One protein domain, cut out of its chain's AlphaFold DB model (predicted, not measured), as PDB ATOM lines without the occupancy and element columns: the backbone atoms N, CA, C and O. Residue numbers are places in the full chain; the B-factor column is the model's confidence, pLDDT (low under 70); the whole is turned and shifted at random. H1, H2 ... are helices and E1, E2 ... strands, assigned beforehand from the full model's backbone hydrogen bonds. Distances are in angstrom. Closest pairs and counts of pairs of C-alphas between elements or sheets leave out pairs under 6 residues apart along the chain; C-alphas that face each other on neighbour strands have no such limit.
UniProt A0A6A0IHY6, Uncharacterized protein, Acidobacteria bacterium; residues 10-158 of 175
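What this domain is: This is residues 10 to 158 of the 175 residues of an uncharacterized protein of Acidobacteria bacterium (UniProt A0A6A0IHY6). A strongly twisted wall of eight strands has a small sheet, E3 and E10, over part of one face, a lopsided sandwich whose sheets are only partly face to face. H1 packs on E3 of the small sheet, H2 only grazes the large sheet at E8, and residues 135 to 147 stick out as a free loop. The printed part has 149 residues with two named helices and ten named strands, in the order E1 E2 E3 E4 E5 E6 H1 E7 E8 E9 H2 E10; under half of the residues are in these. The large sheet is branched and mixed, the small one antiparallel, and the class is mixed, helices and strands. The whole is compact, with a radius of gyration of the C-alphas of 15.7 A, yet elongated, spanning 52 by 34 by 28 A.

How they stand to each other: In the branched sheet, E4, residues 50 to 59, has E1, residues 10 to 18, on one side and E5, residues 64 to 66, and E6, residues 70 to 73, on the other side. These three are antiparallel to E4, with N 54 and O 15 at 2.9 A, N 57 and O 65 at 2.8 A, and N 53 and O 70 at 2.9 A. E4 and E5 are a hairpin. E2, residues 25 to 28, forms a hairpin with E1, with N 14 and O 27 at 2.9 A. E7, residues 93 to 96, is antiparallel to E2, with N 96 and O 26 at 2.7 A. E8, residues 114 to 118, is parallel to E7 at 27 degrees, with N 118 and O 95 at 2.8 A. E9, residues 124 to 126, is an edge strand in a hairpin with E8, with N 117 and O 125 at 2.8 A. E3, residues 37 to 40, and E10, residues 154 to 157, are antiparallel, with N 157 and O 37 at 2.7 A. The two sheets form a sandwich, two sheets face to face, the facing parts 8.9 A centre to centre and the strands at 31 degrees; the closest C-alphas of E2 and E3 are those of Glu 28 and Ala 39, 6.8 A apart. H1, residues 84 to 90, is not on the branched sheet; its closest C-alphas to E3 are those of Ala 90 and Ile 40, 5.9 A apart. H2, residues 128 to 135, only grazes the branched sheet with its residues 128 to 131, the C-alphas of Cys 130 and Ile 114 being 6.8 A apart. H1 and H2 are apart. In both helices every O i to N i+4 pair is within hydrogen-bond range.

Where its parts are: E4 is 30.0 A from first to last C-alpha and E1 27.0 A, while E8 is 11.5 A and H2 10.2 A. E1 begins at C-alpha 10, (15.882, 18.739, -17.446), and E10 ends at C-alpha 157, (29.631, 20.763, -13.408).

The domain as a whole: The C-alphas farthest apart are those of Arg 61 and Gly 140, 52.5 A. The printed part has no cut. The long links are E7 to E8 and H2 to E10. The mean pLDDT of the printed part is 80.4; residues 76 to 80 and 134 to 158 are under 70.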
ATOM      1  N   THR A  10      17.110  18.368 -18.167       87.44
ATOM      2  CA  THR A  10      15.882  18.739 -17.446       87.44
ATOM      3  C   THR A  10      16.054  18.683 -15.935       87.44
ATOM      4  O   THR A  10      15.439  19.478 -15.227       87.44
ATOM      5  N   ALA A  11      16.914  17.795 -15.438       89.56
ATOM      6  CA  ALA A  11      17.249  17.697 -14.026       89.56
ATOM      7  C   ALA A  11      18.698  17.245 -13.846       89.56
ATOM      8  O   ALA A  11      19.197  16.416 -14.603       89.56
ATOM      9  N   VAL A  12      19.353  17.761 -12.808       92.88
ATOM     10  CA  VAL A  12      20.662  17.286 -12.354       92.88
ATOM     11  C   VAL A  12      20.577  17.062 -10.854       92.88
ATOM     12  O   VAL A  12      20.148  17.946 -10.112       92.88
ATOM     13  N   ARG A  13      20.971  15.877 -10.400       95.88
ATOM     14  CA  ARG A  13      21.019  15.501  -8.988       95.88
ATOM     15  C   ARG A  13      22.432  15.096  -8.624       95.88
ATOM     16  O   ARG A  13      23.078  14.363  -9.367       95.88
ATOM     17  N   VAL A  14      22.880  15.546  -7.463       95.81
ATOM     18  CA  VAL A  14      24.117  15.067  -6.853       95.81
ATOM     19  C   VAL A  14      23.733  14.136  -5.727       95.81
ATOM     20  O   VAL A  14      23.188  14.583  -4.720       95.81
ATOM     21  N   TYR A  15      23.987  12.847  -5.925       96.75
ATOM     22  CA  TYR A  15      23.861  11.841  -4.882       96.75
ATOM     23  C   TYR A  15      25.123  11.864  -4.037       96.75
ATOM     24  O   TYR A  15      26.215  11.917  -4.593       96.75
ATOM     25  N   PHE A  16      24.986  11.830  -2.719       96.38
ATOM     26  CA  PHE A  16      26.100  11.932  -1.788       96.38
ATOM     27  C   PHE A  16      25.870  11.069  -0.545       96.38
ATOM     28  O   PHE A  16      24.731  10.829  -0.132       96.38
ATOM     29  N   ARG A  17      26.967  10.636   0.076       96.19
ATOM     30  CA  ARG A  17      27.002  10.027   1.411       96.19
ATOM     31  C   ARG A  17      28.368  10.239   2.056       96.19
ATOM     32  O   ARG A  17      29.376  10.338   1.367       96.19
ATOM     33  N   SER A  18      28.411  10.245   3.382       94.38
ATOM     34  CA  SER A  18      29.664  10.026   4.108       94.38
ATOM     35  C   SER A  18      30.071   8.563   3.939       94.38
ATOM     36  O   SER A  18      29.215   7.680   4.040       94.38
ATOM     37  N   THR A  19      31.349   8.274   3.689       93.06
ATOM     38  CA  THR A  19      31.794   6.888   3.434       93.06
ATOM     39  C   THR A  19      31.679   5.975   4.654       93.06
ATOM     40  O   THR A  19      31.657   4.752   4.510       93.06
ATOM     41  N   LYS A  20      31.487   6.553   5.848       92.44
ATOM     42  CA  LYS A  20      31.168   5.823   7.085       92.44
ATOM     43  C   LYS A  20      29.766   5.211   7.093       92.44
ATOM     44  O   LYS A  20      29.516   4.298   7.878       92.44
ATOM     45  N   TYR A  21      28.866   5.693   6.238       91.56
ATOM     46  CA  TYR A  21      27.466   5.280   6.189       91.56
ATOM     47  C   TYR A  21      27.098   4.750   4.801       91.56
ATOM     48  O   TYR A  21      27.735   5.057   3.793       91.56
ATOM     49  N   GLN A  22      26.069   3.906   4.734       87.56
ATOM     50  CA  GLN A  22      25.704   3.220   3.487       87.56
ATOM     51  C   GLN A  22      24.680   3.993   2.655       87.56
ATOM     52  O   GLN A  22      24.588   3.781   1.448       87.56
ATOM     53  N   THR A  23      23.921   4.891   3.281       91.12
ATOM     54  CA  THR A  23      22.718   5.451   2.666       91.12
ATOM     55  C   THR A  23      23.011   6.748   1.920       91.12
ATOM     56  O   THR A  23      23.365   7.761   2.530       91.12
ATOM     57  N   GLU A  24      22.824   6.730   0.598       94.38
ATOM     58  CA  GLU A  24      22.887   7.926  -0.247       94.38
ATOM     59  C   GLU A  24      21.678   8.838  -0.002       94.38
ATOM     60  O   GLU A  24      20.587   8.403   0.356       94.38
ATOM     61  N   ARG A  25      21.881  10.136  -0.190       96.44
ATOM     62  CA  ARG A  25      20.832  11.155  -0.330       96.44
ATOM     63  C   ARG A  25      21.167  11.983  -1.556       96.44
ATOM     64  O   ARG A  25      22.256  11.827  -2.100       96.44
ATOM     65  N   TYR A  26      20.273  12.854  -2.004       97.00
ATOM     66  CA  TYR A  26      20.615  13.759  -3.099       97.00
ATOM     67  C   TYR A  26      20.276  15.213  -2.814       97.00
ATOM     68  O   TYR A  26      19.408  15.525  -2.009       97.00
ATOM     69  N   VAL A  27      20.960  16.109  -3.512       96.44
ATOM     70  CA  VAL A  27      20.539  17.498  -3.697       96.44
ATOM     71  C   VAL A  27      20.283  17.734  -5.178       96.44
ATOM     72  O   VAL A  27      20.934  17.136  -6.038       96.44
ATOM     73  N   GLU A  28      19.321  18.592  -5.496       94.38
ATOM     74  CA  GLU A  28      19.145  19.060  -6.868       94.38
ATOM     75  C   GLU A  28      20.190  20.129  -7.179       94.38
ATOM     76  O   GLU A  28      20.301  21.129  -6.466       94.38
ATOM     77  N   ALA A  29      20.946  19.930  -8.256       91.50
ATOM     78  CA  ALA A  29      21.870  20.943  -8.723       91.50
ATOM     79  C   ALA A  29      21.095  22.110  -9.352       91.50
ATOM     80  O   ALA A  29      20.049  21.955  -9.989       91.50
ATOM     81  N   ARG A  30      21.628  23.310  -9.171       87.75
ATOM     82  CA  ARG A  30      21.118  24.557  -9.725       87.75
ATOM     83  C   ARG A  30      21.864  24.897 -10.995       87.75
ATOM     84  O   ARG A  30      23.049  24.612 -11.133       87.75
ATOM     85  N   LYS A  31      21.170  25.535 -11.931       84.38
ATOM     86  CA  LYS A  31      21.815  26.073 -13.122       84.38
ATOM     87  C   LYS A  31      22.634  27.303 -12.725       84.38
ATOM     88  O   LYS A  31      22.085  28.256 -12.175       84.38
ATOM     89  N   GLY A  32      23.933  27.248 -12.977       78.19
ATOM     90  CA  GLY A  32      24.852  28.366 -12.827       78.19
ATOM     91  C   GLY A  32      24.908  29.236 -14.087       78.19
ATOM     92  O   GLY A  32      24.150  29.024 -15.039       78.19
ATOM     93  N   PRO A  33      25.801  30.237 -14.115       73.88
ATOM     94  CA  PRO A  33      26.097  30.973 -15.339       73.88
ATOM     95  C   PRO A  33      26.624  30.033 -16.440       73.88
ATOM     96  O   PRO A  33      27.388  29.106 -16.185       73.88
ATOM     97  N   GLY A  34      26.217  30.278 -17.690       72.62
ATOM     98  CA  GLY A  34      26.585  29.431 -18.832       72.62
ATOM     99  C   GLY A  34      25.832  28.093 -18.878       72.62
ATOM    100  O   GLY A  34      24.646  28.020 -18.549       72.62
ATOM    101  N   ASN A  35      26.518  27.039 -19.331       73.44
ATOM    102  CA  ASN A  35      26.020  25.656 -19.339       73.44
ATOM    103  C   ASN A  35      26.443  24.874 -18.084       73.44
ATOM    104  O   ASN A  35      26.449  23.643 -18.104       73.44
ATOM    105  N   GLN A  36      26.790  25.582 -17.006       79.88
ATOM    106  CA  GLN A  36      27.241  24.964 -15.770       79.88
ATOM    107  C   GLN A  36      26.077  24.659 -14.826       79.88
ATOM    108  O   GLN A  36      25.095  25.403 -14.751       79.88
ATOM    109  N   TYR A  37      26.212  23.579 -14.067       85.31
ATOM    110  CA  TYR A  37      25.361  23.268 -12.925       85.31
ATOM    111  C   TYR A  37      26.201  23.290 -11.662       85.31
ATOM    112  O   TYR A  37      27.371  22.928 -11.699       85.31
ATOM    113  N   PHE A  38      25.614  23.687 -10.543       86.50
ATOM    114  CA  PHE A  38      26.287  23.612  -9.263       86.50
ATOM    115  C   PHE A  38      25.393  23.033  -8.180       86.50
ATOM    116  O   PHE A  38      24.176  23.207  -8.205       86.50
ATOM    117  N   ALA A  39      25.989  22.352  -7.215       90.62
ATOM    118  CA  ALA A  39      25.284  21.859  -6.044       90.62
ATOM    119  C   ALA A  39      26.081  22.166  -4.782       90.62
ATOM    120  O   ALA A  39      27.312  22.122  -4.790       90.62
ATOM    121  N   ILE A  40      25.349  22.442  -3.706       90.31
ATOM    122  CA  ILE A  40      25.906  22.614  -2.370       90.31
ATOM    123  C   ILE A  40      25.489  21.406  -1.541       90.31
ATOM    124  O   ILE A  40      24.300  21.092  -1.449       90.31
ATOM    125  N   LEU A  41      26.472  20.719  -0.963       92.56
ATOM    126  CA  LEU A  41      26.223  19.598  -0.069       92.56
ATOM    127  C   LEU A  41      25.981  20.086   1.367       92.56
ATOM    128  O   LEU A  41      26.450  21.164   1.749       92.56
ATOM    129  N   PRO A  42      25.269  19.297   2.189       92.31
ATOM    130  CA  PRO A  42      25.219  19.519   3.622       92.31
ATOM    131  C   PRO A  42      26.598  19.582   4.253       92.31
ATOM    132  O   PRO A  42      27.560  18.973   3.789       92.31
ATOM    133  N   ILE A  43      26.645  20.256   5.390       89.62
ATOM    134  CA  ILE A  43      27.851  20.408   6.185       89.62
ATOM    135  C   ILE A  43      28.287  19.054   6.759       89.62
ATOM    136  O   ILE A  43      27.528  18.494   7.551       89.62
ATOM    137  N   PRO A  44      29.497  18.545   6.482       90.19
ATOM    138  CA  PRO A  44      30.011  17.359   7.151       90.19
ATOM    139  C   PRO A  44      30.143  17.595   8.660       90.19
ATOM    140  O   PRO A  44      30.531  18.672   9.128       90.19
ATOM    141  N   LYS A  45      29.810  16.582   9.456       87.56
ATOM    142  CA  LYS A  45      30.121  16.572  10.886       87.56
ATOM    143  C   LYS A  45      31.613  16.302  11.095       87.56
ATOM    144  O   LYS A  45      32.298  15.848  10.186       87.56
ATOM    145  N   ALA A  46      32.104  16.562  12.305       85.81
ATOM    146  CA  ALA A  46      33.516  16.376  12.643       85.81
ATOM    147  C   ALA A  46      33.979  14.920  12.480       85.81
ATOM    148  O   ALA A  46      35.146  14.672  12.219       85.81
ATOM    149  N   GLU A  47      33.066  13.961  12.619       85.12
ATOM    150  CA  GLU A  47      33.333  12.551  12.382       85.12
ATOM    151  C   GLU A  47      33.294  12.144  10.902       85.12
ATOM    152  O   GLU A  47      33.453  10.962  10.629       85.12
ATOM    153  N   THR A  48      33.032  13.036   9.947       87.62
ATOM    154  CA  THR A  48      33.001  12.679   8.519       87.62
ATOM    155  C   THR A  48      34.293  13.104   7.850       87.62
ATOM    156  O   THR A  48      34.496  14.286   7.604       87.62
ATOM    157  N   ASP A  49      35.136  12.116   7.555       88.50
ATOM    158  CA  ASP A  49      36.473  12.327   6.987       88.50
ATOM    159  C   ASP A  49      36.462  12.321   5.449       88.50
ATOM    160  O   ASP A  49      37.354  12.871   4.814       88.50
ATOM    161  N   GLU A  50      35.447  11.711   4.837       92.00
ATOM    162  CA  GLU A  50      35.352  11.548   3.388       92.00
ATOM    163  C   GLU A  50      33.885  11.475   2.944       92.00
ATOM    164  O   GLU A  50      33.029  10.868   3.605       92.00
ATOM    165  N   VAL A  51      33.597  12.108   1.810       93.50
ATOM    166  CA  VAL A  51      32.290  12.114   1.153       93.50
ATOM    167  C   VAL A  51      32.419  11.438  -0.207       93.50
ATOM    168  O   VAL A  51      33.228  11.838  -1.038       93.50
ATOM    169  N   GLU A  52      31.582  10.433  -0.444       95.19
ATOM    170  CA  GLU A  52      31.374   9.851  -1.766       95.19
ATOM    171  C   GLU A  52      30.196  10.556  -2.430       95.19
ATOM    172  O   GLU A  52      29.136  10.708  -1.813       95.19
ATOM    173  N   TYR A  53      30.349  10.956  -3.689       95.12
ATOM    174  CA  TYR A  53      29.249  11.512  -4.465       95.12
ATOM    175  C   TYR A  53      29.255  11.027  -5.917       95.12
ATOM    176  O   TYR A  53      30.267  10.568  -6.441       95.12
ATOM    177  N   ARG A  54      28.108  11.136  -6.584       95.00
ATOM    178  CA  ARG A  54      27.955  10.936  -8.031       95.00
ATOM    179  C   ARG A  54      26.913  11.896  -8.584       95.00
ATOM    180  O   ARG A  54      26.016  12.339  -7.863       95.00
ATOM    181  N   ILE A  55      27.016  12.203  -9.866       93.69
ATOM    182  CA  ILE A  55      26.100  13.110 -10.554       93.69
ATOM    183  C   ILE A  55      25.193  12.285 -11.456       93.69
ATOM    184  O   ILE A  55      25.670  11.434 -12.199       93.69
ATOM    185  N   MET A  56      23.894  12.567 -11.416       94.12
ATOM    186  CA  MET A  56      22.907  12.036 -12.349       94.12
ATOM    187  C   MET A  56      22.236  13.193 -13.078       94.12
ATOM    188  O   MET A  56      21.742  14.125 -12.444       94.12
ATOM    189  N   ALA A  57      22.206  13.124 -14.403       91.44
ATOM    190  CA  ALA A  57      21.504  14.063 -15.259       91.44
ATOM    191  C   ALA A  57      20.392  13.345 -16.030       91.44
ATOM    192  O   ALA A  57      20.605  12.266 -16.587       91.44
ATOM    193  N   VAL A  58      19.223  13.976 -16.085       89.44
ATOM    194  CA  VAL A  58      18.084  13.566 -16.912       89.44
ATOM    195  C   VAL A  58      17.951  14.557 -18.057       89.44
ATOM    196  O   VAL A  58      18.067  15.766 -17.838       89.44
ATOM    197  N   ASP A  59      17.721  14.071 -19.273       87.19
ATOM    198  CA  ASP A  59      17.444  14.921 -20.430       87.19
ATOM    199  C   ASP A  59      15.938  15.038 -20.752       87.19
ATOM    200  O   ASP A  59      15.071  14.497 -20.065       87.19
ATOM    201  N   VAL A  60      15.588  15.804 -21.788       85.88
ATOM    202  CA  VAL A  60      14.188  15.995 -22.234       85.88
ATOM    203  C   VAL A  60      13.503  14.730 -22.763       85.88
ATOM    204  O   VAL A  60      12.293  14.746 -22.972       85.88
ATOM    205  N   ARG A  61      14.254  13.656 -23.011       88.81
ATOM    206  CA  ARG A  61      13.745  12.345 -23.436       88.81
ATOM    207  C   ARG A  61      13.622  11.371 -22.265       88.81
ATOM    208  O   ARG A  61      13.254  10.226 -22.496       88.81
ATOM    209  N   ASP A  62      13.885  11.839 -21.043       85.81
ATOM    210  CA  ASP A  62      13.991  11.023 -19.829       85.81
ATOM    211  C   ASP A  62      15.187  10.046 -19.859       85.81
ATOM    212  O   ASP A  62      15.245   9.089 -19.085       85.81
ATOM    213  N   ASP A  63      16.184  10.307 -20.721       89.12
ATOM    214  CA  ASP A  63      17.426   9.536 -20.735       89.12
ATOM    215  C   ASP A  63      18.280   9.934 -19.524       89.12
ATOM    216  O   ASP A  63      18.580  11.115 -19.305       89.12
ATOM    217  N   ARG A  64      18.698   8.933 -18.741       89.56
ATOM    218  CA  ARG A  64      19.528   9.118 -17.545       89.56
ATOM    219  C   ARG A  64      20.989   8.856 -17.862       89.56
ATOM    220  O   ARG A  64      21.333   7.799 -18.383       89.56
ATOM    221  N   ASN A  65      21.841   9.799 -17.488       88.12
ATOM    222  CA  ASN A  65      23.290   9.663 -17.554       88.12
ATOM    223  C   ASN A  65      23.862   9.888 -16.160       88.12
ATOM    224  O   ASN A  65      23.480  10.843 -15.483       88.12
ATOM    225  N   GLU A  66      24.767   9.016 -15.732       90.75
ATOM    226  CA  GLU A  66      25.392   9.088 -14.414       90.75
ATOM    227  C   GLU A  66      26.913   9.064 -14.536       90.75
ATOM    228  O   GLU A  66      27.458   8.426 -15.436       90.75
ATOM    229  N   THR A  67      27.591   9.768 -13.635       89.12
ATOM    230  CA  THR A  67      29.048   9.680 -13.497       89.12
ATOM    231  C   THR A  67      29.435   8.490 -12.629       89.12
ATOM    232  O   THR A  67      28.644   8.019 -11.808       89.12
ATOM    233  N   ASP A  68      30.701   8.084 -12.720       92.44
ATOM    234  CA  ASP A  68      31.307   7.257 -11.681       92.44
ATOM    235  C   ASP A  68      31.257   7.964 -10.317       92.44
ATOM    236  O   ASP A  68      31.125   9.193 -10.215       92.44
ATOM    237  N   LYS A  69      31.354   7.160  -9.255       91.38
ATOM    238  CA  LYS A  69      31.454   7.645  -7.877       91.38
ATOM    239  C   LYS A  69      32.807   8.315  -7.664       91.38
ATOM    240  O   LYS A  69      33.846   7.750  -7.994       91.38
ATOM    241  N   MET A  70      32.776   9.503  -7.082       90.75
ATOM    242  CA  MET A  70      33.942  10.311  -6.749       90.75
ATOM    243  C   MET A  70      34.079  10.389  -5.230       90.75
ATOM    244  O   MET A  70      33.079  10.535  -4.525       90.75
ATOM    245  N   LEU A  71      35.310  10.286  -4.735       90.50
ATOM    246  CA  LEU A  71      35.643  10.421  -3.319       90.50
ATOM    247  C   LEU A  71      36.302  11.770  -3.076       90.50
ATOM    248  O   LEU A  71      37.174  12.185  -3.842       90.50
ATOM    249  N   VAL A  72      35.878  12.447  -2.014       87.44
ATOM    250  CA  VAL A  72      36.437  13.730  -1.603       87.44
ATOM    251  C   VAL A  72      36.718  13.705  -0.114       87.44
ATOM    252  O   VAL A  72      35.802  13.559   0.698       87.44
ATOM    253  N   GLU A  73      37.985  13.884   0.239       87.69
ATOM    254  CA  GLU A  73      38.405  14.054   1.626       87.69
ATOM    255  C   GLU A  73      37.868  15.380   2.182       87.69
ATOM    256  O   GLU A  73      37.882  16.425   1.517       87.69
ATOM    257  N   VAL A  74      37.366  15.334   3.413       83.44
ATOM    258  CA  VAL A  74      36.899  16.508   4.150       83.44
ATOM    259  C   VAL A  74      38.100  17.134   4.841       83.44
ATOM    260  O   VAL A  74      38.556  16.652   5.874       83.44
ATOM    261  N   ASP A  75      38.599  18.233   4.281       78.12
ATOM    262  CA  ASP A  75      39.729  18.958   4.853       78.12
ATOM    263  C   ASP A  75      39.265  20.254   5.529       78.12
ATOM    264  O   ASP A  75      38.764  21.181   4.890       78.12
ATOM    265  N   SER A  76      39.484  20.337   6.842       62.66
ATOM    266  CA  SER A  76      39.244  21.550   7.635       62.66
ATOM    267  C   SER A  76      40.173  22.725   7.286       62.66
ATOM    268  O   SER A  76      39.906  23.851   7.699       62.66
ATOM    269  N   GLY A  77      41.254  22.479   6.536       57.66
ATOM    270  CA  GLY A  77      42.156  23.491   5.984       57.66
ATOM    271  C   GLY A  77      41.679  24.114   4.666       57.66
ATOM    272  O   GLY A  77      42.330  25.033   4.163       57.66
ATOM    273  N   CYS A  78      40.560  23.646   4.100       58.91
ATOM    274  CA  CYS A  78      40.006  24.179   2.860       58.91
ATOM    275  C   CYS A  78      39.213  25.474   3.120       58.91
ATOM    276  O   CYS A  78      38.031  25.452   3.462       58.91
ATOM    277  N   ASP A  79      39.874  26.623   2.958       57.72
ATOM    278  CA  ASP A  79      39.256  27.953   3.043       57.72
ATOM    279  C   ASP A  79      38.704  28.348   1.650       57.72
ATOM    280  O   ASP A  79      39.279  29.166   0.929       57.72
ATOM    281  N   MET A  80      37.619  27.708   1.201       62.56
ATOM    282  CA  MET A  80      36.841  28.169   0.032       62.56
ATOM    283  C   MET A  80      36.224  29.567   0.277       62.56
ATOM    284  O   MET A  80      36.388  30.158   1.323       62.56
ATOM    285  N   LYS A  81      35.499  30.185  -0.650       73.56
ATOM    286  CA  LYS A  81      34.593  31.306  -0.314       73.56
ATOM    287  C   LYS A  81      33.339  31.109  -1.120       73.56
ATOM    288  O   LYS A  81      33.416  31.154  -2.343       73.56
ATOM    289  N   LEU A  82      32.221  30.862  -0.442       78.19
ATOM    290  CA  LEU A  82      30.937  30.855  -1.122       78.19
ATOM    291  C   LEU A  82      30.653  32.271  -1.618       78.19
ATOM    292  O   LEU A  82      30.867  33.260  -0.912       78.19
ATOM    293  N   THR A  83      30.178  32.363  -2.848       82.44
ATOM    294  CA  THR A  83      29.509  33.563  -3.336       82.44
ATOM    295  C   THR A  83      28.219  33.785  -2.545       82.44
ATOM    296  O   THR A  83      27.651  32.852  -1.979       82.44
ATOM    297  N   GLU A  84      27.704  35.014  -2.548       85.69
ATOM    298  CA  GLU A  84      26.439  35.357  -1.880       85.69
ATOM    299  C   GLU A  84      25.282  34.443  -2.329       85.69
ATOM    300  O   GLU A  84      24.501  33.950  -1.516       85.69
ATOM    301  N   THR A  85      25.221  34.138  -3.627       83.44
ATOM    302  CA  THR A  85      24.238  33.210  -4.196       83.44
ATOM    303  C   THR A  85      24.381  31.804  -3.618       83.44
ATOM    304  O   THR A  85      23.390  31.195  -3.217       83.44
ATOM    305  N   GLU A  86      25.600  31.268  -3.570       83.44
ATOM    306  CA  GLU A  86      25.844  29.931  -3.026       83.44
ATOM    307  C   GLU A  86      25.561  29.875  -1.528       83.44
ATOM    308  O   GLU A  86      25.008  28.885  -1.064       83.44
ATOM    309  N   GLU A  87      25.861  30.937  -0.779       84.88
ATOM    310  CA  GLU A  87      25.554  31.032   0.646       84.88
ATOM    311  C   GLU A  87      24.041  30.995   0.910       84.88
ATOM    312  O   GLU A  87      23.583  30.279   1.806       84.88
ATOM    313  N   ILE A  88      23.242  31.689   0.094       85.44
ATOM    314  CA  ILE A  88      21.777  31.609   0.165       85.44
ATOM    315  C   ILE A  88      21.314  30.164  -0.045       85.44
ATOM    316  O   ILE A  88      20.509  29.664   0.744       85.44
ATOM    317  N   TYR A  89      21.828  29.464  -1.060       86.62
ATOM    318  CA  TYR A  89      21.467  28.062  -1.294       86.62
ATOM    319  C   TYR A  89      21.950  27.136  -0.178       86.62
ATOM    320  O   TYR A  89      21.202  26.263   0.254       86.62
ATOM    321  N   ALA A  90      23.155  27.365   0.337       87.19
ATOM    322  CA  ALA A  90      23.734  26.610   1.437       87.19
ATOM    323  C   ALA A  90      22.915  26.739   2.733       87.19
ATOM    324  O   ALA A  90      22.972  25.857   3.585       87.19
ATOM    325  N   ASN A  91      22.164  27.829   2.901       88.25
ATOM    326  CA  ASN A  91      21.271  28.054   4.042       88.25
ATOM    327  C   ASN A  91      19.813  27.628   3.785       88.25
ATOM    328  O   ASN A  91      18.991  27.705   4.694       88.25
ATOM    329  N   ASN A  92      19.489  27.188   2.566       90.81
ATOM    330  CA  ASN A  92      18.147  26.783   2.140       90.81
ATOM    331  C   ASN A  92      18.191  25.447   1.378       90.81
ATOM    332  O   ASN A  92      17.608  25.292   0.301       90.81
ATOM    333  N   LEU A  93      18.924  24.481   1.928       93.81
ATOM    334  CA  LEU A  93      19.109  23.159   1.355       93.81
ATOM    335  C   LEU A  93      17.825  22.335   1.422       93.81
ATOM    336  O   LEU A  93      17.120  22.278   2.437       93.81
ATOM    337  N   VAL A  94      17.581  21.638   0.317       95.25
ATOM    338  CA  VAL A  94      16.527  20.643   0.172       95.25
ATOM    339  C   VAL A  94      17.188  19.307  -0.128       95.25
ATOM    340  O   VAL A  94      17.895  19.184  -1.129       95.25
ATOM    341  N   ILE A  95      16.962  18.319   0.734       96.25
ATOM    342  CA  ILE A  95      17.580  16.992   0.617       96.25
ATOM    343  C   ILE A  95      16.560  15.986   0.107       96.25
ATOM    344  O   ILE A  95      15.494  15.811   0.686       96.25
ATOM    345  N   GLY A  96      16.884  15.286  -0.964       96.69
ATOM    346  CA  GLY A  96      16.117  14.155  -1.446       96.69
ATOM    347  C   GLY A  96      16.485  12.854  -0.744       96.69
ATOM    348  O   GLY A  96      17.666  12.530  -0.594       96.69
ATOM    349  N   LEU A  97      15.462  12.103  -0.348       96.44
ATOM    350  CA  LEU A  97      15.584  10.750   0.185       96.44
ATOM    351  C   LEU A  97      15.608   9.727  -0.954       96.44
ATOM    352  O   LEU A  97      15.033   9.950  -2.023       96.44
ATOM    353  N   THR A  98      16.268   8.597  -0.719       95.44
ATOM    354  CA  THR A  98      16.358   7.483  -1.675       95.44
ATOM    355  C   THR A  98      15.657   6.216  -1.196       95.44
ATOM    356  O   THR A  98      15.502   5.293  -1.991       95.44
ATOM    357  N   ALA A  99      15.235   6.159   0.070       93.00
ATOM    358  CA  ALA A  99      14.427   5.075   0.632       93.00
ATOM    359  C   ALA A  99      13.349   5.619   1.591       93.00
ATOM    360  O   ALA A  99      13.528   6.679   2.192       93.00
ATOM    361  N   ASP A 100      12.229   4.901   1.709       87.25
ATOM    362  CA  ASP A 100      11.060   5.293   2.516       87.25
ATOM    363  C   ASP A 100      11.334   5.321   4.024       87.25
ATOM    364  O   ASP A 100      10.803   6.157   4.753       87.25
ATOM    365  N   ASP A 101      12.162   4.393   4.496       86.88
ATOM    366  CA  ASP A 101      12.534   4.186   5.896       86.88
ATOM    367  C   ASP A 101      13.858   4.868   6.268       86.88
ATOM    368  O   ASP A 101      14.383   4.682   7.368       86.88
ATOM    369  N   GLN A 102      14.399   5.672   5.356       89.75
ATOM    370  CA  GLN A 102      15.637   6.398   5.566       89.75
ATOM    371  C   GLN A 102      15.480   7.437   6.679       89.75
ATOM    372  O   GLN A 102      14.542   8.237   6.664       89.75
ATOM    373  N   ASP A 103      16.447   7.476   7.604       89.06
ATOM    374  CA  ASP A 103      16.497   8.525   8.624       89.06
ATOM    375  C   ASP A 103      16.470   9.902   7.932       89.06
ATOM    376  O   ASP A 103      17.298  10.157   7.040       89.06
ATOM    377  N   PRO A 104      15.520  10.786   8.286       84.56
ATOM    378  CA  PRO A 104      15.429  12.098   7.669       84.56
ATOM    379  C   PRO A 104      16.705  12.913   7.892       84.56
ATOM    380  O   PRO A 104      17.106  13.649   6.997       84.56
ATOM    381  N   ILE A 105      17.388  12.753   9.029       89.56
ATOM    382  CA  ILE A 105      18.640  13.454   9.306       89.56
ATOM    383  C   ILE A 105      19.777  12.794   8.506       89.56
ATOM    384  O   ILE A 105      20.011  11.589   8.625       89.56
ATOM    385  N   PRO A 106      20.532  13.557   7.697       91.62
ATOM    386  CA  PRO A 106      21.629  13.003   6.917       91.62
ATOM    387  C   PRO A 106      22.791  12.552   7.810       91.62
ATOM    388  O   PRO A 106      23.490  13.359   8.421       91.62
ATOM    389  N   GLU A 107      23.017  11.241   7.872       93.06
ATOM    390  CA  GLU A 107      24.123  10.648   8.629       93.06
ATOM    391  C   GLU A 107      25.477  11.187   8.153       93.06
ATOM    392  O   GLU A 107      25.747  11.266   6.955       93.06
ATOM    393  N   GLY A 108      26.329  11.573   9.102       90.75
ATOM    394  CA  GLY A 108      27.597  12.239   8.808       90.75
ATOM    395  C   GLY A 108      27.482  13.730   8.472       90.75
ATOM    396  O   GLY A 108      28.512  14.384   8.344       90.75
ATOM    397  N   PHE A 109      26.279  14.314   8.413       92.75
ATOM    398  CA  PHE A 109      26.092  15.730   8.082       92.75
ATOM    399  C   PHE A 109      25.258  16.489   9.124       92.75
ATOM    400  O   PHE A 109      24.411  15.928   9.819       92.75
ATOM    401  N   LYS A 110      25.522  17.787   9.289       90.69
ATOM    402  CA  LYS A 110      24.767  18.662  10.191       90.69
ATOM    403  C   LYS A 110      23.443  19.070   9.545       90.69
ATOM    404  O   LYS A 110      23.344  19.201   8.330       90.69
ATOM    405  N   CYS A 111      22.462  19.352  10.395       90.81
ATOM    406  CA  CYS A 111      21.158  19.887   9.997       90.81
ATOM    407  C   CYS A 111      21.181  21.362   9.573       90.81
ATOM    408  O   CYS A 111      20.193  21.877   9.059       90.81
ATOM    409  N   GLU A 112      22.288  22.061   9.810       89.38
ATOM    410  CA  GLU A 112      22.402  23.476   9.492       89.38
ATOM    411  C   GLU A 112      22.256  23.737   7.992       89.38
ATOM    412  O   GLU A 112      22.894  23.091   7.159       89.38
ATOM    413  N   GLY A 113      21.393  24.699   7.672       87.31
ATOM    414  CA  GLY A 113      21.033  25.051   6.306       87.31
ATOM    415  C   GLY A 113      20.012  24.117   5.657       87.31
ATOM    416  O   GLY A 113      19.529  24.450   4.584       87.31
ATOM    417  N   ILE A 114      19.635  22.994   6.277       92.88
ATOM    418  CA  ILE A 114      18.625  22.072   5.740       92.88
ATOM    419  C   ILE A 114      17.234  22.493   6.209       92.88
ATOM    420  O   ILE A 114      16.932  22.463   7.400       92.88
ATOM    421  N   ILE A 115      16.369  22.848   5.258       92.81
ATOM    422  CA  ILE A 115      15.029  23.388   5.548       92.81
ATOM    423  C   ILE A 115      13.894  22.479   5.078       92.81
ATOM    424  O   ILE A 115      12.755  22.592   5.535       92.81
ATOM    425  N   SER A 116      14.157  21.590   4.124       94.12
ATOM    426  CA  SER A 116      13.136  20.726   3.534       94.12
ATOM    427  C   SER A 116      13.736  19.427   3.022       94.12
ATOM    428  O   SER A 116      14.946  19.304   2.823       94.12
ATOM    429  N   LYS A 117      12.861  18.454   2.794       95.81
ATOM    430  CA  LYS A 117      13.196  17.168   2.201       95.81
ATOM    431  C   LYS A 117      12.252  16.820   1.061       95.81
ATOM    432  O   LYS A 117      11.082  17.191   1.092       95.81
ATOM    433  N   ILE A 118      12.754  16.101   0.069       95.62
ATOM    434  CA  ILE A 118      11.949  15.487  -0.987       95.62
ATOM    435  C   ILE A 118      11.852  14.000  -0.653       95.62
ATOM    436  O   ILE A 118      12.877  13.334  -0.513       95.62
ATOM    437  N   THR A 119      10.636  13.485  -0.477       94.81
ATOM    438  CA  THR A 119      10.423  12.050  -0.231       94.81
ATOM    439  C   THR A 119      10.737  11.229  -1.482       94.81
ATOM    440  O   THR A 119      10.909  11.784  -2.570       94.81
ATOM    441  N   VAL A 120      10.795   9.901  -1.363       94.00
ATOM    442  CA  VAL A 120      11.062   9.038  -2.527       94.00
ATOM    443  C   VAL A 120       9.979   9.148  -3.604       94.00
ATOM    444  O   VAL A 120      10.268   8.981  -4.785       94.00
ATOM    445  N   GLU A 121       8.751   9.517  -3.225       94.06
ATOM    446  CA  GLU A 121       7.646   9.793  -4.149       94.06
ATOM    447  C   GLU A 121       7.742  11.176  -4.811       94.06
ATOM    448  O   GLU A 121       6.855  11.568  -5.568       94.06
ATOM    449  N   GLY A 122       8.796  11.944  -4.523       92.31
ATOM    450  CA  GLY A 122       8.999  13.280  -5.072       92.31
ATOM    451  C   GLY A 122       8.200  14.373  -4.360       92.31
ATOM    452  O   GLY A 122       8.058  15.470  -4.899       92.31
ATOM    453  N   VAL A 123       7.669  14.112  -3.160       95.00
ATOM    454  CA  VAL A 123       6.887  15.106  -2.413       95.00
ATOM    455  C   VAL A 123       7.818  15.979  -1.579       95.00
ATOM    456  O   VAL A 123       8.523  15.487  -0.700       95.00
ATOM    457  N   LEU A 124       7.784  17.292  -1.816       95.19
ATOM    458  CA  LEU A 124       8.477  18.267  -0.979       95.19
ATOM    459  C   LEU A 124       7.763  18.403   0.374       95.19
ATOM    460  O   LEU A 124       6.568  18.697   0.429       95.19
ATOM    461  N   LYS A 125       8.503  18.217   1.466       93.56
ATOM    462  CA  LYS A 125       8.028  18.360   2.845       93.56
ATOM    463  C   LYS A 125       8.998  19.210   3.672       93.56
ATOM    464  O   LYS A 125      10.200  19.190   3.394       93.56
ATOM    465  N   PRO A 126       8.518  19.911   4.713       92.38
ATOM    466  CA  PRO A 126       9.390  20.503   5.719       92.38
ATOM    467  C   PRO A 126      10.309  19.455   6.354       92.38
ATOM    468  O   PRO A 126       9.958  18.274   6.449       92.38
ATOM    469  N   HIS A 127      11.488  19.889   6.792       88.81
ATOM    470  CA  HIS A 127      12.423  19.034   7.515       88.81
ATOM    471  C   HIS A 127      12.330  19.285   9.023       88.81
ATOM    472  O   HIS A 127      13.270  19.774   9.656       88.81
ATOM    473  N   ASP A 128      11.178  18.946   9.599       87.12
ATOM    474  CA  ASP A 128      10.859  19.216  11.006       87.12
ATOM    475  C   ASP A 128      11.884  18.607  11.968       87.12
ATOM    476  O   ASP A 128      12.153  19.168  13.026       87.12
ATOM    477  N   GLU A 129      12.522  17.498  11.587       89.06
ATOM    478  CA  GLU A 129      13.547  16.845  12.401       89.06
ATOM    479  C   GLU A 129      14.810  17.705  12.531       89.06
ATOM    480  O   GLU A 129      15.354  17.837  13.626       89.06
ATOM    481  N   CYS A 130      15.244  18.359  11.451       86.19
ATOM    482  CA  CYS A 130      16.374  19.279  11.507       86.19
ATOM    483  C   CYS A 130      16.003  20.599  12.190       86.19
ATOM    484  O   CYS A 130      16.803  21.132  12.962       86.19
ATOM    485  N   ALA A 131      14.775  21.088  11.993       81.88
ATOM    486  CA  ALA A 131      14.274  22.258  12.710       81.88
ATOM    487  C   ALA A 131      14.198  22.014  14.229       81.88
ATOM    488  O   ALA A 131      14.607  22.869  15.017       81.88
ATOM    489  N   ALA A 132      13.742  20.830  14.649       75.94
ATOM    490  CA  ALA A 132      13.674  20.442  16.052       75.94
ATOM    491  C   ALA A 132      15.066  20.404  16.690       75.94
ATOM    492  O   ALA A 132      15.243  20.973  17.762       75.94
ATOM    493  N   VAL A 133      16.068  19.818  16.021       71.06
ATOM    494  CA  VAL A 133      17.462  19.801  16.507       71.06
ATOM    495  C   VAL A 133      17.989  21.218  16.755       71.06
ATOM    496  O   VAL A 133      18.630  21.460  17.777       71.06
ATOM    497  N   MET A 134      17.675  22.168  15.873       64.88
ATOM    498  CA  MET A 134      18.085  23.568  16.034       64.88
ATOM    499  C   MET A 134      17.327  24.286  17.164       64.88
ATOM    500  O   MET A 134      17.897  25.150  17.826       64.88
ATOM    501  N   ALA A 135      16.070  23.920  17.433       60.19
ATOM    502  CA  ALA A 135      15.237  24.549  18.462       60.19
ATOM    503  C   ALA A 135      15.592  24.146  19.910       60.19
ATOM    504  O   ALA A 135      15.231  24.857  20.847       60.19
ATOM    505  N   VAL A 136      16.296  23.024  20.117       56.94
ATOM    506  CA  VAL A 136      16.783  22.601  21.451       56.94
ATOM    507  C   VAL A 136      18.011  23.419  21.890       56.94
ATOM    508  O   VAL A 136      18.380  23.394  23.064       56.94
ATOM    509  N   ILE A 137      18.631  24.187  20.986       51.03
ATOM    510  CA  ILE A 137      19.724  25.105  21.324       51.03
ATOM    511  C   ILE A 137      19.121  26.320  22.056       51.03
ATOM    512  O   ILE A 137      18.330  27.055  21.461       51.03
ATOM    513  N   PRO A 138      19.443  26.559  23.344       42.69
ATOM    514  CA  PRO A 138      18.824  27.639  24.103       42.69
ATOM    515  C   PRO A 138      19.125  29.003  23.463       42.69
ATOM    516  O   PRO A 138      20.286  29.263  23.127       42.69
ATOM    517  N   PRO A 139      18.141  29.918  23.355       40.44
ATOM    518  CA  PRO A 139      18.400  31.280  22.901       40.44
ATOM    519  C   PRO A 139      19.372  31.953  23.881       40.44
ATOM    520  O   PRO A 139      19.030  32.208  25.034       40.44
ATOM    521  N   GLY A 140      20.610  32.184  23.440       41.69
ATOM    522  CA  GLY A 140      21.694  32.734  24.265       41.69
ATOM    523  C   GLY A 140      22.882  31.795  24.494       41.69
ATOM    524  O   GLY A 140      23.931  32.264  24.928       41.69
ATOM    525  N   VAL A 141      22.780  30.511  24.134       39.09
ATOM    526  CA  VAL A 141      23.940  29.610  23.999       39.09
ATOM    527  C   VAL A 141      24.385  29.616  22.537       39.09
ATOM    528  O   VAL A 141      24.440  28.594  21.862       39.09
ATOM    529  N   TRP A 142      24.721  30.801  22.029       37.62
ATOM    530  CA  TRP A 142      25.623  30.894  20.888       37.62
ATOM    531  C   TRP A 142      26.992  30.520  21.438       37.62
ATOM    532  O   TRP A 142      27.686  31.365  22.013       37.62
ATOM    533  N   ILE A 143      27.350  29.232  21.398       35.38
ATOM    534  CA  ILE A 143      28.692  28.821  21.802       35.38
ATOM    535  C   ILE A 143      29.656  29.699  21.019       35.38
ATOM    536  O   ILE A 143      29.625  29.761  19.793       35.38
ATOM    537  N   ALA A 144      30.500  30.415  21.756       32.03
ATOM    538  CA  ALA A 144      31.664  31.067  21.211       32.03
ATOM    539  C   ALA A 144      32.652  30.026  20.694       32.03
ATOM    540  O   ALA A 144      33.714  29.832  21.268       32.03
ATOM    541  N   ALA A 145      32.307  29.379  19.585       34.91
ATOM    542  CA  ALA A 145      33.299  28.881  18.664       34.91
ATOM    543  C   ALA A 145      34.041  30.125  18.161       34.91
ATOM    544  O   ALA A 145      33.430  31.096  17.703       34.91
ATOM    545  N   GLY A 146      35.346  30.164  18.418       26.00
ATOM    546  CA  GLY A 146      36.214  31.245  17.982       26.00
ATOM    547  C   GLY A 146      36.111  31.456  16.474       26.00
ATOM    548  O   GLY A 146      35.740  30.551  15.730       26.00
ATOM    549  N   ALA A 147      36.433  32.671  16.044       30.66
ATOM    550  CA  ALA A 147      36.530  33.030  14.642       30.66
ATOM    551  C   ALA A 147      37.387  32.005  13.875       30.66
ATOM    552  O   ALA A 147      38.586  31.889  14.116       30.66
ATOM    553  N   ALA A 148      36.760  31.289  12.950       28.77
ATOM    554  CA  ALA A 148      37.418  30.560  11.879       28.77
ATOM    555  C   ALA A 148      36.588  30.808  10.614       28.77
ATOM    556  O   ALA A 148      35.359  30.731  10.660       28.77
ATOM    557  N   ALA A 149      37.253  31.210   9.532       27.50
ATOM    558  CA  ALA A 149      36.644  31.488   8.235       27.50
ATOM    559  C   ALA A 149      35.864  30.258   7.717       27.50
ATOM    560  O   ALA A 149      36.222  29.120   8.017       27.50
ATOM    561  N   VAL A 150      34.728  30.493   7.043       40.31
ATOM    562  CA  VAL A 150      33.672  29.484   6.815       40.31
ATOM    563  C   VAL A 150      33.419  29.282   5.330       40.31
ATOM    564  O   VAL A 150      33.197  30.255   4.614       40.31
ATOM    565  N   VAL A 151      33.373  27.998   4.939       39.69
ATOM    566  CA  VAL A 151      34.165  27.333   3.884       39.69
ATOM    567  C   VAL A 151      33.447  26.325   2.991       39.69
ATOM    568  O   VAL A 151      34.072  25.332   2.676       39.69
ATOM    569  N   GLY A 152      32.182  26.534   2.608       35.28
ATOM    570  CA  GLY A 152      31.400  25.564   1.830       35.28
ATOM    571  C   GLY A 152      32.008  25.132   0.485       35.28
ATOM    572  O   GLY A 152      32.469  25.961  -0.301       35.28
ATOM    573  N   GLY A 153      31.920  23.825   0.219       40.44
ATOM    574  CA  GLY A 153      32.229  23.206  -1.067       40.44
ATOM    575  C   GLY A 153      31.098  23.352  -2.080       40.44
ATOM    576  O   GLY A 153      29.981  22.879  -1.856       40.44
ATOM    577  N   THR A 154      31.409  23.972  -3.215       40.44
ATOM    578  CA  THR A 154      30.564  23.970  -4.411       40.44
ATOM    579  C   THR A 154      31.069  22.900  -5.366       40.44
ATOM    580  O   THR A 154      32.227  22.929  -5.783       40.44
ATOM    581  N   ILE A 155      30.190  21.987  -5.776       49.34
ATOM    582  CA  ILE A 155      30.464  21.125  -6.929       49.34
ATOM    583  C   ILE A 155      30.037  21.902  -8.167       49.34
ATOM    584  O   ILE A 155      28.858  22.218  -8.279       49.34
ATOM    585  N   ILE A 156      30.967  22.211  -9.073       48.88
ATOM    586  CA  ILE A 156      30.687  22.856 -10.365       48.88
ATOM    587  C   ILE A 156      30.790  21.797 -11.465       48.88
ATOM    588  O   ILE A 156      31.792  21.099 -11.576       48.88
ATOM    589  N   ILE A 157      29.755  21.697 -12.290       48.53
ATOM    590  CA  ILE A 157      29.631  20.763 -13.408       48.53
ATOM    591  C   ILE A 157      29.612  21.602 -14.682       48.53
ATOM    592  O   ILE A 157      28.716  22.430 -14.829       48.53
ATOM    593  N   ASP A 158      30.563  21.406 -15.592       45.56
ATOM    594  CA  ASP A 158      30.590  22.058 -16.910       45.56
ATOM    595  C   ASP A 158      30.181  21.061 -18.009       45.56
ATOM    596  O   ASP A 158      30.401  19.860 -17.870       45.56
TER     597      ASP A 158